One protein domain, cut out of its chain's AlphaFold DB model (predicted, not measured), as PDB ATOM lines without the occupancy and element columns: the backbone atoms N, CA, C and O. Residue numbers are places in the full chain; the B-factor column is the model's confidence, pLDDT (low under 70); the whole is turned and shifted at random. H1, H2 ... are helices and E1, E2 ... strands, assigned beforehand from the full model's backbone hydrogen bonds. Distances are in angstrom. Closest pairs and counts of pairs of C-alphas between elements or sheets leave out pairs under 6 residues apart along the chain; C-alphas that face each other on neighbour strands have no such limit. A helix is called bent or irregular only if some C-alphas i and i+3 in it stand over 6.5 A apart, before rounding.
ATOM      1  N   PHE A 367     184.526 278.165 159.021       79.12
ATOM      2  CA  PHE A 367     185.109 278.160 157.682       79.12
ATOM      3  C   PHE A 367     185.271 276.711 157.216       79.12
ATOM      4  O   PHE A 367     185.568 275.839 158.030       79.12
ATOM      5  N   ALA A 368     185.083 276.432 155.929       81.56
ATOM      6  CA  ALA A 368     185.323 275.112 155.360       81.56
ATOM      7  C   ALA A 368     186.089 275.201 154.038       81.56
ATOM      8  O   ALA A 368     185.840 276.089 153.223       81.56
ATOM      9  N   MET A 369     186.980 274.248 153.794       84.81
ATOM     10  CA  MET A 369     187.680 274.095 152.527       84.81
ATOM     11  C   MET A 369     187.551 272.657 152.031       84.81
ATOM     12  O   MET A 369     187.882 271.716 152.747       84.81
ATOM     13  N   ILE A 370     187.052 272.492 150.812       80.19
ATOM     14  CA  ILE A 370     186.824 271.193 150.186       80.19
ATOM     15  C   ILE A 370     187.774 271.068 148.997       80.19
ATOM     16  O   ILE A 370     187.738 271.907 148.101       80.19
ATOM     17  N   LEU A 371     188.623 270.044 149.006       82.19
ATOM     18  CA  LEU A 371     189.567 269.723 147.940       82.19
ATOM     19  C   LEU A 371     189.218 268.358 147.357       82.19
ATOM     20  O   LEU A 371     189.143 267.380 148.102       82.19
ATOM     21  N   THR A 372     189.038 268.262 146.041       78.00
ATOM     22  CA  THR A 372     188.781 266.967 145.391       78.00
ATOM     23  C   THR A 372     189.733 266.683 144.237       78.00
ATOM     24  O   THR A 372     190.080 267.567 143.454       78.00
ATOM     25  N   GLU A 373     190.155 265.428 144.114       78.62
ATOM     26  CA  GLU A 373     190.851 264.922 142.935       78.62
ATOM     27  C   GLU A 373     189.829 264.668 141.820       78.62
ATOM     28  O   GLU A 373     189.143 263.644 141.783       78.62
ATOM     29  N   GLY A 374     189.669 265.659 140.942       59.81
ATOM     30  CA  GLY A 374     188.608 265.666 139.935       59.81
ATOM     31  C   GLY A 374     187.199 265.798 140.528       59.81
ATOM     32  O   GLY A 374     187.010 266.204 141.677       59.81
ATOM     33  N   GLN A 375     186.176 265.497 139.722       53.88
ATOM     34  CA  GLN A 375     184.773 265.652 140.121       53.88
ATOM     35  C   GLN A 375     184.306 264.513 141.039       53.88
ATOM     36  O   GLN A 375     184.342 263.332 140.674       53.88
ATOM     37  N   PHE A 376     183.829 264.891 142.228       58.25
ATOM     38  CA  PHE A 376     183.349 263.965 143.249       58.25
ATOM     39  C   PHE A 376     182.016 264.432 143.847       58.25
ATOM     40  O   PHE A 376     181.976 265.330 144.695       58.25
ATOM     41  N   ASP A 377     180.922 263.815 143.396       49.56
ATOM     42  CA  ASP A 377     179.557 264.283 143.656       49.56
ATOM     43  C   ASP A 377     179.192 264.286 145.146       49.56
ATOM     44  O   ASP A 377     178.560 265.231 145.583       49.56
ATOM     45  N   GLY A 378     179.694 263.346 145.961       52.62
ATOM     46  CA  GLY A 378     179.485 263.336 147.423       52.62
ATOM     47  C   GLY A 378     180.196 264.471 148.191       52.62
ATOM     48  O   GLY A 378     179.719 264.970 149.211       52.62
ATOM     49  N   ALA A 379     181.342 264.954 147.704       57.62
ATOM     50  CA  ALA A 379     182.094 266.046 148.345       57.62
ATOM     51  C   ALA A 379     181.487 267.392 147.959       57.62
ATOM     52  O   ALA A 379     181.136 268.230 148.799       57.62
ATOM     53  N   ARG A 380     181.177 267.486 146.666       52.75
ATOM     54  CA  ARG A 380     180.143 268.359 146.140       52.75
ATOM     55  C   ARG A 380     178.737 267.834 146.506       52.75
ATOM     56  O   ARG A 380     177.826 268.081 145.736       52.75
ATOM     57  N   ASN A 381     178.541 267.188 147.671       50.12
ATOM     58  CA  ASN A 381     177.258 266.987 148.372       50.12
ATOM     59  C   ASN A 381     177.301 267.610 149.781       50.12
ATOM     60  O   ASN A 381     176.402 268.346 150.191       50.12
ATOM     61  N   TYR A 382     178.443 267.488 150.451       61.25
ATOM     62  CA  TYR A 382     178.746 268.152 151.719       61.25
ATOM     63  C   TYR A 382     178.918 269.687 151.625       61.25
ATOM     64  O   TYR A 382     178.651 270.396 152.588       61.25
ATOM     65  N   GLN A 383     179.295 270.245 150.466       55.16
ATOM     66  CA  GLN A 383     179.497 271.703 150.309       55.16
ATOM     67  C   GLN A 383     178.282 272.571 150.719       55.16
ATOM     68  O   GLN A 383     178.389 273.410 151.608       55.16
ATOM     69  N   MET A 384     177.124 272.364 150.081       49.81
ATOM     70  CA  MET A 384     175.910 273.168 150.266       49.81
ATOM     71  C   MET A 384     175.296 272.984 151.662       49.81
ATOM     72  O   MET A 384     174.595 273.872 152.135       49.81
ATOM     73  N   PHE A 385     175.600 271.872 152.349       57.34
ATOM     74  CA  PHE A 385     175.285 271.717 153.769       57.34
ATOM     75  C   PHE A 385     175.954 272.794 154.613       57.34
ATOM     76  O   PHE A 385     175.303 273.533 155.348       57.34
ATOM     77  N   LEU A 386     177.278 272.867 154.481       57.75
ATOM     78  CA  LEU A 386     178.112 273.753 155.270       57.75
ATOM     79  C   LEU A 386     177.770 275.212 154.947       57.75
ATOM     80  O   LEU A 386     177.600 276.004 155.869       57.75
ATOM     81  N   GLU A 387     177.574 275.554 153.668       51.78
ATOM     82  CA  GLU A 387     177.175 276.907 153.239       51.78
ATOM     83  C   GLU A 387     175.907 277.413 153.944       51.78
ATOM     84  O   GLU A 387     175.821 278.597 154.269       51.78
ATOM     85  N   TYR A 388     174.949 276.532 154.242       51.34
ATOM     86  CA  TYR A 388     173.760 276.896 155.010       51.34
ATOM     87  C   TYR A 388     173.914 276.785 156.520       51.34
ATOM     88  O   TYR A 388     173.307 277.581 157.233       51.34
ATOM     89  N   ALA A 389     174.758 275.887 157.033       52.97
ATOM     90  CA  ALA A 389     175.196 275.908 158.433       52.97
ATOM     91  C   ALA A 389     176.069 277.154 158.749       52.97
ATOM     92  O   ALA A 389     176.924 277.131 159.631       52.97
ATOM     93  N   ALA A 390     175.863 278.242 157.999       53.47
ATOM     94  CA  ALA A 390     176.566 279.509 157.957       53.47
ATOM     95  C   ALA A 390     178.085 279.407 157.744       53.47
ATOM     96  O   ALA A 390     178.797 280.367 158.039       53.47
ATOM     97  N   PHE A 391     178.620 278.304 157.206       63.12
ATOM     98  CA  PHE A 391     180.053 278.238 156.925       63.12
ATOM     99  C   PHE A 391     180.451 279.146 155.760       63.12
ATOM    100  O   PHE A 391     179.748 279.318 154.763       63.12
ATOM    101  N   LYS A 392     181.663 279.694 155.840       63.50
ATOM    102  CA  LYS A 392     182.379 280.187 154.661       63.50
ATOM    103  C   LYS A 392     183.049 279.007 153.966       63.50
ATOM    104  O   LYS A 392     184.135 278.611 154.375       63.50
ATOM    105  N   VAL A 393     182.412 278.463 152.933       64.69
ATOM    106  CA  VAL A 393     182.966 277.334 152.173       64.69
ATOM    107  C   VAL A 393     183.790 277.827 150.981       64.69
ATOM    108  O   VAL A 393     183.395 278.752 150.270       64.69
ATOM    109  N   LEU A 394     184.950 277.210 150.774       64.62
ATOM    110  CA  LEU A 394     185.719 277.239 149.533       64.62
ATOM    111  C   LEU A 394     185.776 275.811 148.979       64.62
ATOM    112  O   LEU A 394     185.988 274.871 149.741       64.62
ATOM    113  N   PHE A 395     185.607 275.651 147.672       66.25
ATOM    114  CA  PHE A 395     185.729 274.370 146.976       66.25
ATOM    115  C   PHE A 395     186.782 274.525 145.878       66.25
ATOM    116  O   PHE A 395     186.732 275.512 145.146       66.25
ATOM    117  N   ASP A 396     187.713 273.580 145.768       63.72
ATOM    118  CA  ASP A 396     188.773 273.594 144.758       63.72
ATOM    119  C   ASP A 396     189.137 272.175 144.289       63.72
ATOM    120  O   ASP A 396     188.862 271.180 144.969       63.72
ATOM    121  N   TYR A 397     189.773 272.080 143.124       69.81
ATOM    122  CA  TYR A 397     190.253 270.819 142.562       69.81
ATOM    123  C   TYR A 397     191.765 270.685 142.736       69.81
ATOM    124  O   TYR A 397     192.518 271.646 142.609       69.81
ATOM    125  N   THR A 398     192.226 269.464 142.989       75.88
ATOM    126  CA  THR A 398     193.656 269.130 143.069       75.88
ATOM    127  C   THR A 398     193.972 267.942 142.164       75.88
ATOM    128  O   THR A 398     193.073 267.222 141.736       75.88
ATOM    129  N   ASP A 399     195.253 267.701 141.895       75.44
ATOM    130  CA  ASP A 399     195.725 266.447 141.286       75.44
ATOM    131  C   ASP A 399     195.864 265.302 142.318       75.44
ATOM    132  O   ASP A 399     196.374 264.229 141.999       75.44
ATOM    133  N   GLY A 400     195.442 265.541 143.569       78.06
ATOM    134  CA  GLY A 400     195.565 264.623 144.700       78.06
ATOM    135  C   GLY A 400     196.968 264.507 145.304       78.06
ATOM    136  O   GLY A 400     197.119 263.871 146.349       78.06
ATOM    137  N   ASN A 401     197.999 265.104 144.702       82.62
ATOM    138  CA  ASN A 401     199.374 265.008 145.191       82.62
ATOM    139  C   ASN A 401     199.615 265.909 146.415       82.62
ATOM    140  O   ASN A 401     199.013 266.972 146.569       82.62
ATOM    141  N   SER A 402     200.567 265.526 147.272       81.50
ATOM    142  CA  SER A 402     200.897 266.295 148.484       81.50
ATOM    143  C   SER A 402     201.282 267.756 148.198       81.50
ATOM    144  O   SER A 402     200.899 268.666 148.933       81.50
ATOM    145  N   SER A 403     202.008 268.019 147.107       80.12
ATOM    146  CA  SER A 403     202.428 269.371 146.714       80.12
ATOM    147  C   SER A 403     201.254 270.292 146.367       80.12
ATOM    148  O   SER A 403     201.237 271.439 146.818       80.12
ATOM    149  N   SER A 404     200.265 269.816 145.605       79.12
ATOM    150  CA  SER A 404     199.091 270.616 145.236       79.12
ATOM    151  C   SER A 404     198.183 270.847 146.442       79.12
ATOM    152  O   SER A 404     197.790 271.983 146.702       79.12
ATOM    153  N   ILE A 405     197.950 269.806 147.248       82.50
ATOM    154  CA  ILE A 405     197.140 269.892 148.462       82.50
ATOM    155  C   ILE A 405     197.770 270.880 149.456       82.50
ATOM    156  O   ILE A 405     197.081 271.789 149.908       82.50
ATOM    157  N   LYS A 406     199.079 270.800 149.737       83.69
ATOM    158  CA  LYS A 406     199.764 271.771 150.619       83.69
ATOM    159  C   LYS A 406     199.772 273.199 150.064       83.69
ATOM    160  O   LYS A 406     199.774 274.142 150.844       83.69
ATOM    161  N   THR A 407     199.755 273.370 148.741       78.81
ATOM    162  CA  THR A 407     199.652 274.698 148.108       78.81
ATOM    163  C   THR A 407     198.240 275.285 148.245       78.81
ATOM    164  O   THR A 407     198.088 276.495 148.415       78.81
ATOM    165  N   ALA A 408     197.206 274.440 148.204       73.31
ATOM    166  CA  ALA A 408     195.813 274.845 148.386       73.31
ATOM    167  C   ALA A 408     195.438 275.071 149.866       73.31
ATOM    168  O   ALA A 408     194.673 275.990 150.179       73.31
ATOM    169  N   ILE A 409     195.967 274.254 150.785       81.62
ATOM    170  CA  ILE A 409     195.666 274.323 152.220       81.62
ATOM    171  C   ILE A 409     196.261 275.578 152.855       81.62
ATOM    172  O   ILE A 409     197.470 275.751 153.001       81.62
ATOM    173  N   ARG A 410     195.349 276.428 153.323       79.69
ATOM    174  CA  ARG A 410     195.637 277.617 154.118       79.69
ATOM    175  C   ARG A 410     194.663 277.716 155.281       79.69
ATOM    176  O   ARG A 410     193.459 277.523 155.085       79.69
ATOM    177  N   LEU A 411     195.161 278.054 156.465       71.69
ATOM    178  CA  LEU A 411     194.308 278.491 157.565       71.69
ATOM    179  C   LEU A 411     193.664 279.852 157.235       71.69
ATOM    180  O   LEU A 411     194.326 280.736 156.672       71.69
ATOM    181  N   PRO A 412     192.367 280.030 157.541       67.94
ATOM    182  CA  PRO A 412     191.704 281.319 157.423       67.94
ATOM    183  C   PRO A 412     192.176 282.271 158.533       67.94
ATOM    184  O   PRO A 412     192.754 281.853 159.534       67.94
ATOM    185  N   LYS A 413     191.901 283.571 158.383       63.84
ATOM    186  CA  LYS A 413     192.170 284.548 159.452       63.84
ATOM    187  C   LYS A 413     191.301 284.244 160.682       63.84
ATOM    188  O   LYS A 413     190.171 283.789 160.522       63.84
ATOM    189  N   GLU A 414     191.783 284.587 161.881       53.19
ATOM    190  CA  GLU A 414     191.109 284.330 163.175       53.19
ATOM    191  C   GLU A 414     189.633 284.785 163.231       53.19
ATOM    192  O   GLU A 414     188.839 284.248 163.996       53.19
ATOM    193  N   THR A 415     189.238 285.753 162.400       48.62
ATOM    194  CA  THR A 415     187.882 286.315 162.334       48.62
ATOM    195  C   THR A 415     186.883 285.515 161.481       48.62
ATOM    196  O   THR A 415     185.793 286.018 161.223       48.62
ATOM    197  N   GLU A 416     187.231 284.334 160.955       54.31
ATOM    198  CA  GLU A 416     186.380 283.601 159.991       54.31
ATOM    199  C   GLU A 416     185.546 282.443 160.578       54.31
ATOM    200  O   GLU A 416     184.821 281.787 159.828       54.31
ATOM    201  N   GLY A 417     185.584 282.225 161.899       61.91
ATOM    202  CA  GLY A 417     184.614 281.385 162.616       61.91
ATOM    203  C   GLY A 417     185.209 280.468 163.691       61.91
ATOM    204  O   GLY A 417     186.421 280.279 163.793       61.91
ATOM    205  N   ASN A 418     184.328 279.868 164.498       69.62
ATOM    206  CA  ASN A 418     184.698 279.024 165.646       69.62
ATOM    207  C   ASN A 418     185.192 277.614 165.265       69.62
ATOM    208  O   ASN A 418     185.793 276.926 166.095       69.62
ATOM    209  N   VAL A 419     184.908 277.174 164.038       81.50
ATOM    210  CA  VAL A 419     185.253 275.853 163.495       81.50
ATOM    211  C   VAL A 419     185.936 276.036 162.145       81.50
ATOM    212  O   VAL A 419     185.480 276.836 161.331       81.50
ATOM    213  N   VAL A 420     187.000 275.283 161.886       87.50
ATOM    214  CA  VAL A 420     187.681 275.220 160.588       87.50
ATOM    215  C   VAL A 420     187.594 273.785 160.080       87.50
ATOM    216  O   VAL A 420     188.112 272.874 160.715       87.50
ATOM    217  N   LEU A 421     186.929 273.565 158.950       89.88
ATOM    218  CA  LEU A 421     186.753 272.245 158.351       89.88
ATOM    219  C   LEU A 421     187.593 272.100 157.079       89.88
ATOM    220  O   LEU A 421     187.585 272.975 156.218       89.88
ATOM    221  N   TYR A 422     188.247 270.958 156.916       92.62
ATOM    222  CA  TYR A 422     188.855 270.520 155.667       92.62
ATOM    223  C   TYR A 422     188.201 269.203 155.244       92.62
ATOM    224  O   TYR A 422     188.208 268.254 156.019       92.62
ATOM    225  N   LEU A 423     187.643 269.127 154.035       93.12
ATOM    226  CA  LEU A 423     187.280 267.857 153.396       93.12
ATOM    227  C   LEU A 423     188.225 267.642 152.218       93.12
ATOM    228  O   LEU A 423     188.281 268.473 151.319       93.12
ATOM    229  N   ILE A 424     188.947 266.531 152.207       93.62
ATOM    230  CA  ILE A 424     189.855 266.166 151.122       93.62
ATOM    231  C   ILE A 424     189.394 264.821 150.579       93.62
ATOM    232  O   ILE A 424     189.323 263.860 151.338       93.62
ATOM    233  N   VAL A 425     189.081 264.745 149.286       89.81
ATOM    234  CA  VAL A 425     188.754 263.482 148.608       89.81
ATOM    235  C   VAL A 425     189.748 263.245 147.485       89.81
ATOM    236  O   VAL A 425     189.788 264.019 146.532       89.81
ATOM    237  N   ARG A 426     190.545 262.181 147.578       91.31
ATOM    238  CA  ARG A 426     191.548 261.833 146.561       91.31
ATOM    239  C   ARG A 426     191.562 260.347 146.231       91.31
ATOM    240  O   ARG A 426     191.005 259.533 146.963       91.31
ATOM    241  N   THR A 427     192.211 259.983 145.135       87.81
ATOM    242  CA  THR A 427     192.533 258.589 144.825       87.81
ATOM    243  C   THR A 427     193.552 258.079 145.846       87.81
ATOM    244  O   THR A 427     194.504 258.787 146.198       87.81
ATOM    245  N   HIS A 428     193.360 256.855 146.331       86.50
ATOM    246  CA  HIS A 428     194.301 256.194 147.228       86.50
ATOM    247  C   HIS A 428     195.662 256.013 146.545       86.50
ATOM    248  O   HIS A 428     195.750 255.495 145.429       86.50
ATOM    249  N   ARG A 429     196.736 256.399 147.235       84.94
ATOM    250  CA  ARG A 429     198.126 256.148 146.833       84.94
ATOM    251  C   ARG A 429     198.901 255.725 148.076       84.94
ATOM    252  O   ARG A 429     198.605 256.198 149.168       84.94
ATOM    253  N   ASN A 430     199.930 254.900 147.905       77.75
ATOM    254  CA  ASN A 430     200.830 254.518 148.997       77.75
ATOM    255  C   ASN A 430     201.840 255.652 149.275       77.75
ATOM    256  O   ASN A 430     203.035 255.503 149.026       77.75
ATOM    257  N   ASP A 431     201.344 256.802 149.734       81.69
ATOM    258  CA  ASP A 431     202.123 257.975 150.132       81.69
ATOM    259  C   ASP A 431     201.783 258.416 151.571       81.69
ATOM    260  O   ASP A 431     200.803 257.972 152.169       81.69
ATOM    261  N   ASN A 432     202.622 259.278 152.157       80.62
ATOM    262  CA  ASN A 432     202.425 259.786 153.520       80.62
ATOM    263  C   ASN A 432     201.698 261.146 153.541       80.62
ATOM    264  O   ASN A 432     201.903 261.961 154.443       80.62
ATOM    265  N   VAL A 433     200.858 261.419 152.532       86.88
ATOM    266  CA  VAL A 433     200.263 262.749 152.311       86.88
ATOM    267  C   VAL A 433     199.487 263.261 153.523       86.88
ATOM    268  O   VAL A 433     199.489 264.455 153.803       86.88
ATOM    269  N   LEU A 434     198.840 262.357 154.262       89.19
ATOM    270  CA  LEU A 434     198.019 262.711 155.410       89.19
ATOM    271  C   LEU A 434     198.855 263.299 156.548       89.19
ATOM    272  O   LEU A 434     198.439 264.288 157.151       89.19
ATOM    273  N   GLN A 435     200.036 262.736 156.809       89.25
ATOM    274  CA  GLN A 435     200.959 263.299 157.788       89.25
ATOM    275  C   GLN A 435     201.460 264.666 157.310       89.25
ATOM    276  O   GLN A 435     201.381 265.635 158.054       89.25
ATOM    277  N   GLU A 436     201.853 264.782 156.039       89.12
ATOM    278  CA  GLU A 436     202.332 266.049 155.469       89.12
ATOM    279  C   GLU A 436     201.277 267.176 155.510       89.12
ATOM    280  O   GLU A 436     201.629 268.347 155.668       89.12
ATOM    281  N   ILE A 437     199.986 266.840 155.389       90.00
ATOM    282  CA  ILE A 437     198.860 267.774 155.566       90.00
ATOM    283  C   ILE A 437     198.730 268.211 157.031       90.00
ATOM    284  O   ILE A 437     198.560 269.402 157.304       90.00
ATOM    285  N   VAL A 438     198.790 267.261 157.970       91.12
ATOM    286  CA  VAL A 438     198.694 267.536 159.413       91.12
ATOM    287  C   VAL A 438     199.868 268.403 159.878       91.12
ATOM    288  O   VAL A 438     199.652 269.375 160.601       91.12
ATOM    289  N   ASP A 439     201.083 268.120 159.406       89.81
ATOM    290  CA  ASP A 439     202.299 268.871 159.732       89.81
ATOM    291  C   ASP A 439     202.226 270.326 159.236       89.81
ATOM    292  O   ASP A 439     202.548 271.262 159.974       89.81
ATOM    293  N   GLU A 440     201.764 270.549 158.000       89.50
ATOM    294  CA  GLU A 440     201.634 271.899 157.438       89.50
ATOM    295  C   GLU A 440     200.505 272.694 158.121       89.50
ATOM    296  O   GLU A 440     200.703 273.864 158.451       89.50
ATOM    297  N   LEU A 441     199.367 272.065 158.451       88.38
ATOM    298  CA  LEU A 441     198.317 272.705 159.258       88.38
ATOM    299  C   LEU A 441     198.802 273.055 160.676       88.38
ATOM    300  O   LEU A 441     198.552 274.168 161.138       88.38
ATOM    301  N   SER A 442     199.546 272.162 161.333       88.19
ATOM    302  CA  SER A 442     200.146 272.373 162.663       88.19
ATOM    303  C   SER A 442     201.090 273.582 162.692       88.19
ATOM    304  O   SER A 442     201.022 274.462 163.560       88.19
ATOM    305  N   LYS A 443     201.951 273.673 161.675       88.38
ATOM    306  CA  LYS A 443     202.886 274.780 161.464       88.38
ATOM    307  C   LYS A 443     202.157 276.101 161.218       88.38
ATOM    308  O   LYS A 443     202.509 277.115 161.828       88.38
ATOM    309  N   GLN A 444     201.119 276.103 160.378       85.25
ATOM    310  CA  GLN A 444     200.297 277.294 160.156       85.25
ATOM    311  C   GLN A 444     199.577 277.725 161.446       85.25
ATOM    312  O   GLN A 444     199.636 278.905 161.796       85.25
ATOM    313  N   GLN A 445     198.992 276.786 162.199       82.69
ATOM    314  CA  GLN A 445     198.290 277.042 163.464       82.69
ATOM    315  C   GLN A 445     199.217 277.698 164.496       82.69
ATOM    316  O   GLN A 445     198.881 278.743 165.058       82.69
ATOM    317  N   SER A 446     200.427 277.150 164.647       82.00
ATOM    318  CA  SER A 446     201.483 277.690 165.512       82.00
ATOM    319  C   SER A 446     201.895 279.114 165.118       82.00
ATOM    320  O   SER A 446     202.119 279.959 165.983       82.00
ATOM    321  N   SER A 447     201.969 279.409 163.815       80.06
ATOM    322  CA  SER A 447     202.352 280.740 163.319       80.06
ATOM    323  C   SER A 447     201.253 281.804 163.445       80.06
ATOM    324  O   SER A 447     201.567 282.982 163.613       80.06
ATOM    325  N   GLN A 448     199.978 281.406 163.369       72.50
ATOM    326  CA  GLN A 448     198.831 282.321 163.334       72.50
ATOM    327  C   GLN A 448     198.089 282.459 164.671       72.50
ATOM    328  O   GLN A 448     197.205 283.301 164.750       72.50
ATOM    329  N   LYS A 449     198.429 281.666 165.702       66.06
ATOM    330  CA  LYS A 449     197.734 281.614 167.010       66.06
ATOM    331  C   LYS A 449     196.235 281.273 166.939       66.06
ATOM    332  O   LYS A 449     195.480 281.585 167.857       66.06
ATOM    333  N   CYS A 450     195.821 280.562 165.888       65.12
ATOM    334  CA  CYS A 450     194.423 280.204 165.652       65.12
ATOM    335  C   CYS A 450     193.796 279.476 166.859       65.12
ATOM    336  O   CYS A 450     194.267 278.417 167.279       65.12
ATOM    337  N   SER A 451     192.711 280.038 167.399       71.69
ATOM    338  CA  SER A 451     192.000 279.502 168.568       71.69
ATOM    339  C   SER A 451     190.833 278.563 168.234       71.69
ATOM    340  O   SER A 451     190.260 277.982 169.163       71.69
ATOM    341  N   SER A 452     190.464 278.453 166.956       80.69
ATOM    342  CA  SER A 452     189.326 277.678 166.442       80.69
ATOM    343  C   SER A 452     189.620 276.178 166.383       80.69
ATOM    344  O   SER A 452     190.756 275.776 166.145       80.69
ATOM    345  N   SER A 453     188.593 275.342 166.549       87.25
ATOM    346  CA  SER A 453     188.737 273.884 166.417       87.25
ATOM    347  C   SER A 453     188.838 273.470 164.953       87.25
ATOM    348  O   SER A 453     187.981 273.845 164.149       87.25
ATOM    349  N   ILE A 454     189.841 272.661 164.615       90.19
ATOM    350  CA  ILE A 454     190.086 272.175 163.254       90.19
ATOM    351  C   ILE A 454     189.547 270.744 163.109       90.19
ATOM    352  O   ILE A 454     189.831 269.880 163.936       90.19
ATOM    353  N   LEU A 455     188.787 270.477 162.046       91.81
ATOM    354  CA  LEU A 455     188.337 269.143 161.645       91.81
ATOM    355  C   LEU A 455     188.817 268.833 160.225       91.81
ATOM    356  O   LEU A 455     188.391 269.486 159.279       91.81
ATOM    357  N   LEU A 456     189.645 267.806 160.068       93.38
ATOM    358  CA  LEU A 456     190.044 267.248 158.781       93.38
ATOM    359  C   LEU A 456     189.285 265.940 158.524       93.38
ATOM    360  O   LEU A 456     189.439 264.970 159.260       93.38
ATOM    361  N   ILE A 457     188.487 265.909 157.462       93.69
ATOM    362  CA  ILE A 457     187.869 264.710 156.894       93.69
ATOM    363  C   ILE A 457     188.674 264.347 155.643       93.69
ATOM    364  O   ILE A 457     188.700 265.098 154.671       93.69
ATOM    365  N   PHE A 458     189.365 263.214 155.680       93.50
ATOM    366  CA  PHE A 458     190.263 262.746 154.631       93.50
ATOM    367  C   PHE A 458     189.733 261.432 154.045       93.50
ATOM    368  O   PHE A 458     189.793 260.376 154.679       93.50
ATOM    369  N   CYS A 459     189.186 261.512 152.837       92.38
ATOM    370  CA  CYS A 459     188.611 260.389 152.114       92.38
ATOM    371  C   CYS A 459     189.544 259.933 150.989       92.38
ATOM    372  O   CYS A 459     189.940 260.725 150.131       92.38
ATOM    373  N   GLU A 460     189.823 258.637 150.945       90.81
ATOM    374  CA  GLU A 460     190.560 257.993 149.866       90.81
ATOM    375  C   GLU A 460     189.685 257.003 149.110       90.81
ATOM    376  O   GLU A 460     189.016 256.150 149.697       90.81
ATOM    377  N   VAL A 461     189.716 257.134 147.786       88.00
ATOM    378  CA  VAL A 461     189.006 256.281 146.840       88.00
ATOM    379  C   VAL A 461     189.950 255.169 146.386       88.00
ATOM    380  O   VAL A 461     190.961 255.444 145.740       88.00
ATOM    381  N   SER A 462     189.634 253.921 146.725       86.38
ATOM    382  CA  SER A 462     190.395 252.731 146.326       86.38
ATOM    383  C   SER A 462     189.451 251.613 145.899       86.38
ATOM    384  O   SER A 462     188.461 251.350 146.572       86.38
ATOM    385  N   GLU A 463     189.768 250.915 144.813       83.19
ATOM    386  CA  GLU A 463     188.985 249.756 144.353       83.19
ATOM    387  C   GLU A 463     189.504 248.419 144.929       83.19
ATOM    388  O   GLU A 463     188.958 247.362 144.629       83.19
ATOM    389  N   SER A 464     190.557 248.446 145.761       80.56
ATOM    390  CA  SER A 464     191.097 247.265 146.455       80.56
ATOM    391  C   SER A 464     190.712 247.266 147.931       80.56
ATOM    392  O   SER A 464     191.017 248.218 148.654       80.56
ATOM    393  N   GLU A 465     190.103 246.173 148.394       72.25
ATOM    394  CA  GLU A 465     189.659 246.036 149.786       72.25
ATOM    395  C   GLU A 465     190.821 245.906 150.787       72.25
ATOM    396  O   GLU A 465     190.703 246.335 151.936       72.25
ATOM    397  N   GLU A 466     191.983 245.407 150.349       72.12
ATOM    398  CA  GLU A 466     193.198 245.320 151.177       72.12
ATOM    399  C   GLU A 466     193.703 246.708 151.609       72.12
ATOM    400  O   GLU A 466     194.218 246.881 152.718       72.12
ATOM    401  N   ASN A 467     193.502 247.723 150.759       73.81
ATOM    402  CA  ASN A 467     193.850 249.110 151.066       73.81
ATOM    403  C   ASN A 467     192.922 249.723 152.125       73.81
ATOM    404  O   ASN A 467     193.316 250.673 152.796       73.81
ATOM    405  N   PHE A 468     191.709 249.190 152.311       68.62
ATOM    406  CA  PHE A 468     190.815 249.663 153.367       68.62
ATOM    407  C   PHE A 468     191.339 249.230 154.747       68.62
ATOM    408  O   PHE A 468     191.359 250.027 155.685       68.62
ATOM    409  N   ALA A 469     191.813 247.985 154.868       60.22
ATOM    410  CA  ALA A 469     192.279 247.408 156.133       60.22
ATOM    411  C   ALA A 469     193.635 247.965 156.612       60.22
ATOM    412  O   ALA A 469     193.850 248.101 157.815       60.22
ATOM    413  N   ASN A 470     194.535 248.333 155.694       62.69
ATOM    414  CA  ASN A 470     195.881 248.838 156.013       62.69
ATOM    415  C   ASN A 470     195.938 250.358 156.302       62.69
ATOM    416  O   ASN A 470     197.000 250.982 156.245       62.69
ATOM    417  N   THR A 471     194.797 250.970 156.625       65.94
ATOM    418  CA  THR A 471     194.646 252.417 156.826       65.94
ATOM    419  C   THR A 471     195.284 252.887 158.145       65.94
ATOM    420  O   THR A 471     194.681 252.797 159.212       65.94
ATOM    421  N   GLN A 472     196.502 253.437 158.092       71.69
ATOM    422  CA  GLN A 472     197.188 253.982 159.277       71.69
ATOM    423  C   GLN A 472     196.654 255.367 159.704       71.69
ATOM    424  O   GLN A 472     196.104 256.124 158.899       71.69
ATOM    425  N   MET A 473     196.844 255.733 160.974       80.25
ATOM    426  CA  MET A 473     196.554 257.071 161.509       80.25
ATOM    427  C   MET A 473     197.835 257.706 162.076       80.25
ATOM    428  O   MET A 473     198.639 256.969 162.643       80.25
ATOM    429  N   PRO A 474     198.014 259.042 161.987       83.12
ATOM    430  CA  PRO A 474     199.091 259.762 162.671       83.12
ATOM    431  C   PRO A 474     199.193 259.399 164.159       83.12
ATOM    432  O   PRO A 474     198.167 259.311 164.844       83.12
ATOM    433  N   GLU A 475     200.413 259.235 164.678       78.94
ATOM    434  CA  GLU A 475     200.666 258.886 166.090       78.94
ATOM    435  C   GLU A 475     200.301 260.022 167.053       78.94
ATOM    436  O   GLU A 475     199.707 259.780 168.105       78.94
ATOM    437  N   GLU A 476     200.478 261.275 166.632       84.06
ATOM    438  CA  GLU A 476     200.086 262.489 167.359       84.06
ATOM    439  C   GLU A 476     199.200 263.390 166.477       84.06
ATOM    440  O   GLU A 476     199.099 263.189 165.268       84.06
ATOM    441  N   LEU A 477     198.474 264.331 167.084       88.06
ATOM    442  CA  LEU A 477     197.704 265.369 166.385       88.06
ATOM    443  C   LEU A 477     197.967 266.728 167.051       88.06
ATOM    444  O   LEU A 477     198.200 266.749 168.260       88.06
ATOM    445  N   PRO A 478     197.867 267.856 166.328       87.25
ATOM    446  CA  PRO A 478     197.963 269.192 166.921       87.25
ATOM    447  C   PRO A 478     196.866 269.460 167.962       87.25
ATOM    448  O   PRO A 478     195.840 268.778 167.988       87.25
ATOM    449  N   GLU A 479     197.068 270.464 168.816       84.56
ATOM    450  CA  GLU A 479     196.047 270.912 169.773       84.56
ATOM    451  C   GLU A 479     194.806 271.442 169.029       84.56
ATOM    452  O   GLU A 479     194.923 272.097 167.993       84.56
ATOM    453  N   LYS A 480     193.606 271.176 169.556       85.19
ATOM    454  CA  LYS A 480     192.309 271.523 168.941       85.19
ATOM    455  C   LYS A 480     192.083 270.925 167.548       85.19
ATOM    456  O   LYS A 480     191.304 271.456 166.753       85.19
ATOM    457  N   PHE A 481     192.746 269.811 167.243       89.44
ATOM    458  CA  PHE A 481     192.671 269.158 165.941       89.44
ATOM    459  C   PHE A 481     191.883 267.850 166.012       89.44
ATOM    460  O   PHE A 481     192.037 267.043 166.926       89.44
ATOM    461  N   SER A 482     191.036 267.604 165.023       91.31
ATOM    462  CA  SER A 482     190.284 266.362 164.853       91.31
ATOM    463  C   SER A 482     190.473 265.828 163.443       91.31
ATOM    464  O   SER A 482     190.449 266.588 162.480       91.31
ATOM    465  N   LEU A 483     190.640 264.517 163.322       91.44
ATOM    466  CA  LEU A 483     190.880 263.821 162.068       91.44
ATOM    467  C   LEU A 483     189.883 262.669 161.913       91.44
ATOM    468  O   LEU A 483     189.684 261.876 162.833       91.44
ATOM    469  N   VAL A 484     189.284 262.569 160.733       90.69
ATOM    470  CA  VAL A 484     188.452 261.454 160.279       90.69
ATOM    471  C   VAL A 484     189.059 260.944 158.974       90.69
ATOM    472  O   VAL A 484     189.166 261.714 158.024       90.69
ATOM    473  N   ARG A 485     189.461 259.671 158.907       89.69
ATOM    474  CA  ARG A 485     189.941 259.013 157.682       89.69
ATOM    475  C   ARG A 485     188.975 257.923 157.242       89.69
ATOM    476  O   ARG A 485     188.549 257.096 158.049       89.69
ATOM    477  N   VAL A 486     188.668 257.918 155.950       88.50
ATOM    478  CA  VAL A 486     187.809 256.930 155.286       88.50
ATOM    479  C   VAL A 486     188.529 256.447 154.036       88.50
ATOM    480  O   VAL A 486     188.870 257.259 153.185       88.50
ATOM    481  N   CYS A 487     188.755 255.142 153.911       87.94
ATOM    482  CA  CYS A 487     189.313 254.526 152.706       87.94
ATOM    483  C   CYS A 487     188.298 253.501 152.190       87.94
ATOM    484  O   CYS A 487     188.014 252.521 152.881       87.94
ATOM    485  N   ARG A 488     187.683 253.770 151.033       86.81
ATOM    486  CA  ARG A 488     186.597 252.971 150.432       86.81
ATOM    487  C   ARG A 488     186.613 253.093 148.904       86.81
ATOM    488  O   ARG A 488     187.298 253.953 148.363       86.81
ATOM    489  N   ASN A 489     185.837 252.270 148.201       85.75
ATOM    490  CA  ASN A 489     185.560 252.499 146.777       85.75
ATOM    491  C   ASN A 489     184.724 253.778 146.573       85.75
ATOM    492  O   ASN A 489     184.232 254.379 147.535       85.75
ATOM    493  N   ARG A 490     184.555 254.212 145.314       80.56
ATOM    494  CA  ARG A 490     183.860 255.477 145.004       80.56
ATOM    495  C   ARG A 490     182.464 255.556 145.635       80.56
ATOM    496  O   ARG A 490     182.118 256.605 146.174       80.56
ATOM    497  N   CYS A 491     181.702 254.462 145.613       75.69
ATOM    498  CA  CYS A 491     180.368 254.391 146.212       75.69
ATOM    499  C   CYS A 491     180.414 254.524 147.740       75.69
ATOM    500  O   CYS A 491     179.723 255.376 148.285       75.69
ATOM    501  N   GLY A 492     181.283 253.779 148.430       79.69
ATOM    502  CA  GLY A 492     181.389 253.830 149.891       79.69
ATOM    503  C   GLY A 492     181.880 255.178 150.438       79.69
ATOM    504  O   GLY A 492     181.511 255.566 151.545       79.69
ATOM    505  N   VAL A 493     182.677 255.933 149.669       80.69
ATOM    506  CA  VAL A 493     183.028 257.324 150.023       80.69
ATOM    507  C   VAL A 493     181.835 258.271 149.835       80.69
ATOM    508  O   VAL A 493     181.658 259.176 150.649       80.69
ATOM    509  N   ILE A 494     181.005 258.065 148.804       69.62
ATOM    510  CA  ILE A 494     179.748 258.809 148.613       69.62
ATOM    511  C   ILE A 494     178.792 258.505 149.780       69.62
ATOM    512  O   ILE A 494     178.481 259.418 150.538       69.62
ATOM    513  N   GLU A 495     178.488 257.230 150.043       74.44
ATOM    514  CA  GLU A 495     177.660 256.769 151.171       74.44
ATOM    515  C   GLU A 495     178.131 257.318 152.527       74.44
ATOM    516  O   GLU A 495     177.319 257.752 153.347       74.44
ATOM    517  N   PHE A 496     179.446 257.347 152.780       82.25
ATOM    518  CA  PHE A 496     179.992 257.971 153.987       82.25
ATOM    519  C   PHE A 496     179.647 259.461 154.058       82.25
ATOM    520  O   PHE A 496     179.147 259.911 155.096       82.25
ATOM    521  N   LEU A 497     179.902 260.209 152.980       74.44
ATOM    522  CA  LEU A 497     179.606 261.636 152.916       74.44
ATOM    523  C   LEU A 497     178.109 261.881 153.084       74.44
ATOM    524  O   LEU A 497     177.760 262.777 153.838       74.44
ATOM    525  N   ASP A 498     177.248 261.031 152.521       64.75
ATOM    526  CA  ASP A 498     175.794 261.075 152.697       64.75
ATOM    527  C   ASP A 498     175.334 260.716 154.117       64.75
ATOM    528  O   ASP A 498     174.339 261.254 154.613       64.75
ATOM    529  N   SER A 499     176.100 259.889 154.831       69.81
ATOM    530  CA  SER A 499     175.857 259.569 156.241       69.81
ATOM    531  C   SER A 499     176.159 260.737 157.190       69.81
ATOM    532  O   SER A 499     175.546 260.834 158.259       69.81
ATOM    533  N   LEU A 500     177.040 261.674 156.800       70.19
ATOM    534  CA  LEU A 500     177.230 262.951 157.515       70.19
ATOM    535  C   LEU A 500     175.972 263.819 157.464       70.19
ATOM    536  O   LEU A 500     175.855 264.815 158.165       70.19
ATOM    537  N   LEU A 501     175.034 263.443 156.607       57.53
ATOM    538  CA  LEU A 501     173.827 264.174 156.302       57.53
ATOM    539  C   LEU A 501     172.603 263.481 156.928       57.53
ATOM    540  O   LEU A 501     171.494 263.994 156.855       57.53
ATOM    541  N   GLU A 502     172.781 262.314 157.560       54.91
ATOM    542  CA  GLU A 502     171.703 261.524 158.169       54.91
ATOM    543  C   GLU A 502     171.397 261.839 159.631       54.91
ATOM    544  O   GLU A 502     170.255 261.653 160.050       54.91
ATOM    545  N   SER A 503     172.383 262.263 160.426       49.38
ATOM    546  CA  SER A 503     172.130 262.539 161.852       49.38
ATOM    547  C   SER A 503     171.216 263.750 162.091       49.38
ATOM    548  O   SER A 503     170.452 263.689 163.053       49.38
ATOM    549  N   PRO A 504     171.212 264.802 161.238       42.41
ATOM    550  CA  PRO A 504     170.191 265.843 161.294       42.41
ATOM    551  C   PRO A 504     168.793 265.263 161.013       42.41
ATOM    552  O   PRO A 504     167.910 265.316 161.870       42.41
ATOM    553  N   ARG A 505     168.666 264.527 159.897       36.53
ATOM    554  CA  ARG A 505     167.417 263.966 159.337       36.53
ATOM    555  C   ARG A 505     166.620 263.013 160.232       36.53
ATOM    556  O   ARG A 505     165.531 262.595 159.842       36.53
ATOM    557  N   LYS A 506     167.170 262.579 161.369       36.91
ATOM    558  CA  LYS A 506     166.544 261.593 162.268       36.91
ATOM    559  C   LYS A 506     166.025 262.196 163.575       36.91
ATOM    560  O   LYS A 506     165.349 261.481 164.312       36.91
ATOM    561  N   ASN A 507     166.308 263.467 163.881       35.50
ATOM    562  CA  ASN A 507     165.973 264.056 165.179       35.50
ATOM    563  C   ASN A 507     164.892 265.142 165.062       35.50
ATOM    564  O   ASN A 507     165.146 266.257 164.624       35.50
ATOM    565  N   ILE A 508     163.672 264.807 165.498       34.09
ATOM    566  CA  ILE A 508     162.458 265.641 165.361       34.09
ATOM    567  C   ILE A 508     162.518 266.923 166.223       34.09
ATOM    568  O   ILE A 508     161.730 267.844 166.027       34.09
ATOM    569  N   SER A 509     163.493 267.026 167.131       38.19
ATOM    570  CA  SER A 509     163.878 268.287 167.774       38.19
ATOM    571  C   SER A 509     165.290 268.684 167.337       38.19
ATOM    572  O   SER A 509     166.254 267.963 167.596       38.19
ATOM    573  N   LEU A 510     165.417 269.845 166.692       39.53
ATOM    574  CA  LEU A 510     166.669 270.314 166.085       39.53
ATOM    575  C   LEU A 510     167.751 270.732 167.104       39.53
ATOM    576  O   LEU A 510     168.910 270.898 166.726       39.53
ATOM    577  N   ASN A 511     167.424 270.762 168.403       37.84
ATOM    578  CA  ASN A 511     168.337 271.010 169.537       37.84
ATOM    579  C   ASN A 511     169.363 269.869 169.787       37.84
ATOM    580  O   ASN A 511     169.897 269.710 170.891       37.84
ATOM    581  N   GLY A 512     169.635 269.036 168.779       45.44
ATOM    582  CA  GLY A 512     170.487 267.845 168.863       45.44
ATOM    583  C   GLY A 512     171.552 267.712 167.775       45.44
ATOM    584  O   GLY A 512     172.503 266.955 167.964       45.44
ATOM    585  N   SER A 513     171.422 268.428 166.657       51.53
ATOM    586  CA  SER A 513     172.231 268.183 165.458       51.53
ATOM    587  C   SER A 513     173.586 268.888 165.519       51.53
ATOM    588  O   SER A 513     173.676 270.083 165.805       51.53
ATOM    589  N   PHE A 514     174.653 268.142 165.232       63.69
ATOM    590  CA  PHE A 514     176.021 268.659 165.201       63.69
ATOM    591  C   PHE A 514     176.240 269.609 164.025       63.69
ATOM    592  O   PHE A 514     175.788 269.341 162.913       63.69
ATOM    593  N   VAL A 515     177.005 270.676 164.260       65.50
ATOM    594  CA  VAL A 515     177.335 271.730 163.281       65.50
ATOM    595  C   VAL A 515     177.908 271.188 161.961       65.50
ATOM    596  O   VAL A 515     177.692 271.782 160.909       65.50
ATOM    597  N   VAL A 516     178.608 270.051 162.003       73.00
ATOM    598  CA  VAL A 516     179.224 269.393 160.831       73.00
ATOM    599  C   VAL A 516     178.478 268.131 160.365       73.00
ATOM    600  O   VAL A 516     178.962 267.419 159.485       73.00
ATOM    601  N   GLY A 517     177.302 267.857 160.937       67.56
ATOM    602  CA  GLY A 517     176.367 266.829 160.477       67.56
ATOM    603  C   GLY A 517     176.431 265.471 161.192       67.56
ATOM    604  O   GLY A 517     175.469 264.710 161.121       67.56
ATOM    605  N   ARG A 518     177.490 265.143 161.947       74.31
ATOM    606  CA  ARG A 518     177.573 263.879 162.713       74.31
ATOM    607  C   ARG A 518     178.526 263.965 163.910       74.31
ATOM    608  O   ARG A 518     179.459 264.763 163.895       74.31
ATOM    609  N   ASP A 519     178.318 263.113 164.919       75.06
ATOM    610  CA  ASP A 519     179.344 262.815 165.926       75.06
ATOM    611  C   ASP A 519     180.280 261.709 165.428       75.06
ATOM    612  O   ASP A 519     179.852 260.578 165.182       75.06
ATOM    613  N   PHE A 520     181.565 262.029 165.314       76.88
ATOM    614  CA  PHE A 520     182.601 261.084 164.906       76.88
ATOM    615  C   PHE A 520     183.163 260.240 166.063       76.88
ATOM    616  O   PHE A 520     183.959 259.337 165.823       76.88
ATOM    617  N   SER A 521     182.758 260.498 167.314       65.75
ATOM    618  CA  SER A 521     183.230 259.751 168.492       65.75
ATOM    619  C   SER A 521     182.529 258.406 168.719       65.75
ATOM    620  O   SER A 521     183.005 257.586 169.506       65.75
ATOM    621  N   CYS A 522     181.419 258.140 168.028       57.00
ATOM    622  CA  CYS A 522     180.713 256.868 168.137       57.00
ATOM    623  C   CYS A 522     181.464 255.763 167.374       57.00
ATOM    624  O   CYS A 522     181.497 255.755 166.145       57.00
ATOM    625  N   HIS A 523     182.038 254.807 168.109       45.84
ATOM    626  CA  HIS A 523     182.882 253.734 167.564       45.84
ATOM    627  C   HIS A 523     182.095 252.647 166.792       45.84
ATOM    628  O   HIS A 523     182.694 251.724 166.249       45.84
ATOM    629  N   SER A 524     180.760 252.729 166.739       43.59
ATOM    630  CA  SER A 524     179.866 251.709 166.167       43.59
ATOM    631  C   SER A 524     179.078 252.206 164.945       43.59
ATOM    632  O   SER A 524     177.854 252.088 164.862       43.59
ATOM    633  N   CYS A 525     179.770 252.729 163.932       40.88
ATOM    634  CA  CYS A 525     179.168 252.940 162.614       40.88
ATOM    635  C   CYS A 525     179.067 251.615 161.831       40.88
ATOM    636  O   CYS A 525     180.072 250.941 161.617       40.88
ATOM    637  N   HIS A 526     177.872 251.272 161.328       40.66
ATOM    638  CA  HIS A 526     177.571 250.026 160.588       40.66
ATOM    639  C   HIS A 526     178.307 249.848 159.232       40.66
ATOM    640  O   HIS A 526     177.982 248.945 158.474       40.66
ATOM    641  N   HIS A 527     179.310 250.678 158.926       45.28
ATOM    642  CA  HIS A 527     180.071 250.666 157.669       45.28
ATOM    643  C   HIS A 527     181.587 250.448 157.870       45.28
ATOM    644  O   HIS A 527     182.389 250.768 156.994       45.28
ATOM    645  N   GLY A 528     181.993 249.869 159.006       49.09
ATOM    646  CA  GLY A 528     183.198 249.036 159.172       49.09
ATOM    647  C   GLY A 528     184.602 249.664 159.101       49.09
ATOM    648  O   GLY A 528     185.493 249.132 159.750       49.09
ATOM    649  N   ILE A 529     184.839 250.737 158.333       62.25
ATOM    650  CA  ILE A 529     186.191 251.287 158.076       62.25
ATOM    651  C   ILE A 529     186.138 252.825 158.018       62.25
ATOM    652  O   ILE A 529     186.266 253.452 156.967       62.25
ATOM    653  N   MET A 530     185.898 253.433 159.182       75.00
ATOM    654  CA  MET A 530     186.079 254.864 159.442       75.00
ATOM    655  C   MET A 530     186.967 254.990 160.677       75.00
ATOM    656  O   MET A 530     186.611 254.490 161.743       75.00
ATOM    657  N   HIS A 531     188.095 255.681 160.554       80.94
ATOM    658  CA  HIS A 531     188.989 255.950 161.677       80.94
ATOM    659  C   HIS A 531     188.813 257.402 162.112       80.94
ATOM    660  O   HIS A 531     188.930 258.306 161.288       80.94
ATOM    661  N   CYS A 532     188.534 257.644 163.392       85.31
ATOM    662  CA  CYS A 532     188.497 258.993 163.951       85.31
ATOM    663  C   CYS A 532     189.495 259.123 165.102       85.31
ATOM    664  O   CYS A 532     189.615 258.229 165.939       85.31
ATOM    665  N   LYS A 533     190.191 260.258 165.148       87.62
ATOM    666  CA  LYS A 533     191.091 260.645 166.229       87.62
ATOM    667  C   LYS A 533     190.874 262.120 166.556       87.62
ATOM    668  O   LYS A 533     190.780 262.954 165.659       87.62
ATOM    669  N   VAL A 534     190.772 262.442 167.841       86.81
ATOM    670  CA  VAL A 534     190.409 263.779 168.329       86.81
ATOM    671  C   VAL A 534     191.429 264.208 169.377       86.81
ATOM    672  O   VAL A 534     191.581 263.525 170.384       86.81
ATOM    673  N   ASN A 535     192.103 265.332 169.137       88.50
ATOM    674  CA  ASN A 535     192.941 266.049 170.098       88.50
ATOM    675  C   ASN A 535     192.375 267.460 170.343       88.50
ATOM    676  O   ASN A 535     193.044 268.482 170.199       88.50
ATOM    677  N   ASP A 536     191.084 267.501 170.659       80.31
ATOM    678  CA  ASP A 536     190.365 268.669 171.154       80.31
ATOM    679  C   ASP A 536     189.473 268.180 172.301       80.31
ATOM    680  O   ASP A 536     188.726 267.211 172.129       80.31
ATOM    681  N   GLU A 537     189.564 268.803 173.474       77.19
ATOM    682  CA  GLU A 537     188.722 268.448 174.623       77.19
ATOM    683  C   GLU A 537     187.262 268.878 174.405       77.19
ATOM    684  O   GLU A 537     186.334 268.187 174.829       77.19
ATOM    685  N   ASN A 538     187.045 269.993 173.700       75.00
ATOM    686  CA  ASN A 538     185.726 270.551 173.413       75.00
ATOM    687  C   ASN A 538     185.617 270.979 171.935       75.00
ATOM    688  O   ASN A 538     185.497 272.174 171.637       75.00
ATOM    689  N   PRO A 539     185.656 270.011 170.998       78.94
ATOM    690  CA  PRO A 539     185.709 270.295 169.577       78.94
ATOM    691  C   PRO A 539     184.521 271.133 169.126       78.94
ATOM    692  O   PRO A 539     183.367 270.731 169.251       78.94
ATOM    693  N   GLY A 540     184.805 272.277 168.510       71.00
ATOM    694  CA  GLY A 540     183.795 273.197 167.998       71.00
ATOM    695  C   GLY A 540     182.816 272.554 167.009       71.00
ATOM    696  O   GLY A 540     181.674 272.989 166.927       71.00
ATOM    697  N   TRP A 541     183.210 271.480 166.319       75.38
ATOM    698  CA  TRP A 541     182.323 270.696 165.453       75.38
ATOM    699  C   TRP A 541     181.329 269.797 166.216       75.38
ATOM    700  O   TRP A 541     180.288 269.449 165.657       75.38
ATOM    701  N   ARG A 542     181.600 269.467 167.494       71.38
ATOM    702  CA  ARG A 542     180.630 268.855 168.421       71.38
ATOM    703  C   ARG A 542     179.648 269.863 169.015       71.38
ATOM    704  O   ARG A 542     178.688 269.443 169.664       71.38
ATOM    705  N   LYS A 543     179.836 271.173 168.807       63.75
ATOM    706  CA  LYS A 543     178.780 272.134 169.142       63.75
ATOM    707  C   LYS A 543     177.528 271.726 168.370       63.75
ATOM    708  O   LYS A 543     177.582 271.395 167.183       63.75
TER     709      LYS A 543
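What this domain is: This is residues 367 to 543 of the 849 residues of an uncharacterized protein of Macrostomum lignano (UniProt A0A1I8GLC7). A twisted sheet of six strands makes the core, with H2 and H3 over one face and H1 and H5 over the other: three layers, helices on both faces of a sheet. Short H4 only grazes the sheet, and residues 506 to 511 stick out from the long stretch before E6. The printed part has 177 residues, with five named helices and six named strands in the order E1 H1 E2 H2 E3 H3 E4 H4 E5 H5 E6; the class is mixed, helices and strands. The sheet is mixed, in the order E2 E1 E3 E4 E5 E6, with E6 antiparallel to E5 and the other neighbours parallel. The whole is compact, with a radius of gyration of the C-alphas of 15.2 A and spans of 42 by 39 by 30 A.

Where its parts are: Find C-alpha 367 at (185.109, 278.160, 157.682), where E1 begins, residues 367 to 373. Next come H1, residues 379 to 388, only just irregular with C-alphas 381 and 384 6.6 A apart, E2, 392 to 398, and H2, 402 to 408. E3, 419 to 427, is 26.5 A long; H3, 433 to 448, 22.5 A; E4, 453 to 461, 26.3 A. After H4, 466 to 469, read E5, 481 to 488, 23.2 A, H5, 490 to 499, and E6, 530 to 535, ending at C-alpha 535 (192.941, 266.049, 170.098).

How they stand to each other: Look first between E3 and E4, parallel at 12 degrees, where N 422 and O 455 are 2.8 A apart, within hydrogen-bond range. At the edge strand E6, antiparallel to E5 at 171 degrees, N 483 and O 533 are 2.8 A apart. E1, H1, E2 and E3, H3, E4 are strand-helix-strand units, parallel neighbour strands with a helix between, each with a right-handed crossover. H1 and H5 are on the same face at heights of 8.6 A and 8.7 A; they touch, closest at the C-alphas of Tyr 382 and Leu 497, 6.7 A. On the opposite face H2 touches H3, closest at the C-alphas of Ser 402 and Val 433, 5.3 A. Every O i to N i+4 pair is within range in H2, H3 and H5; H1 has 4 of 6, and H4 is too short for such a pair.

The domain as a whole: The C-alphas farthest apart, those of Ser 403 and Ile 508, are 44.3 A apart. The printed part has no cut; the links H4 to E5 and H5 to E6 are long. Mean pLDDT of the printed part is 72.7, with 66 residues under 70, among them 374 to 397 and 501 to 515.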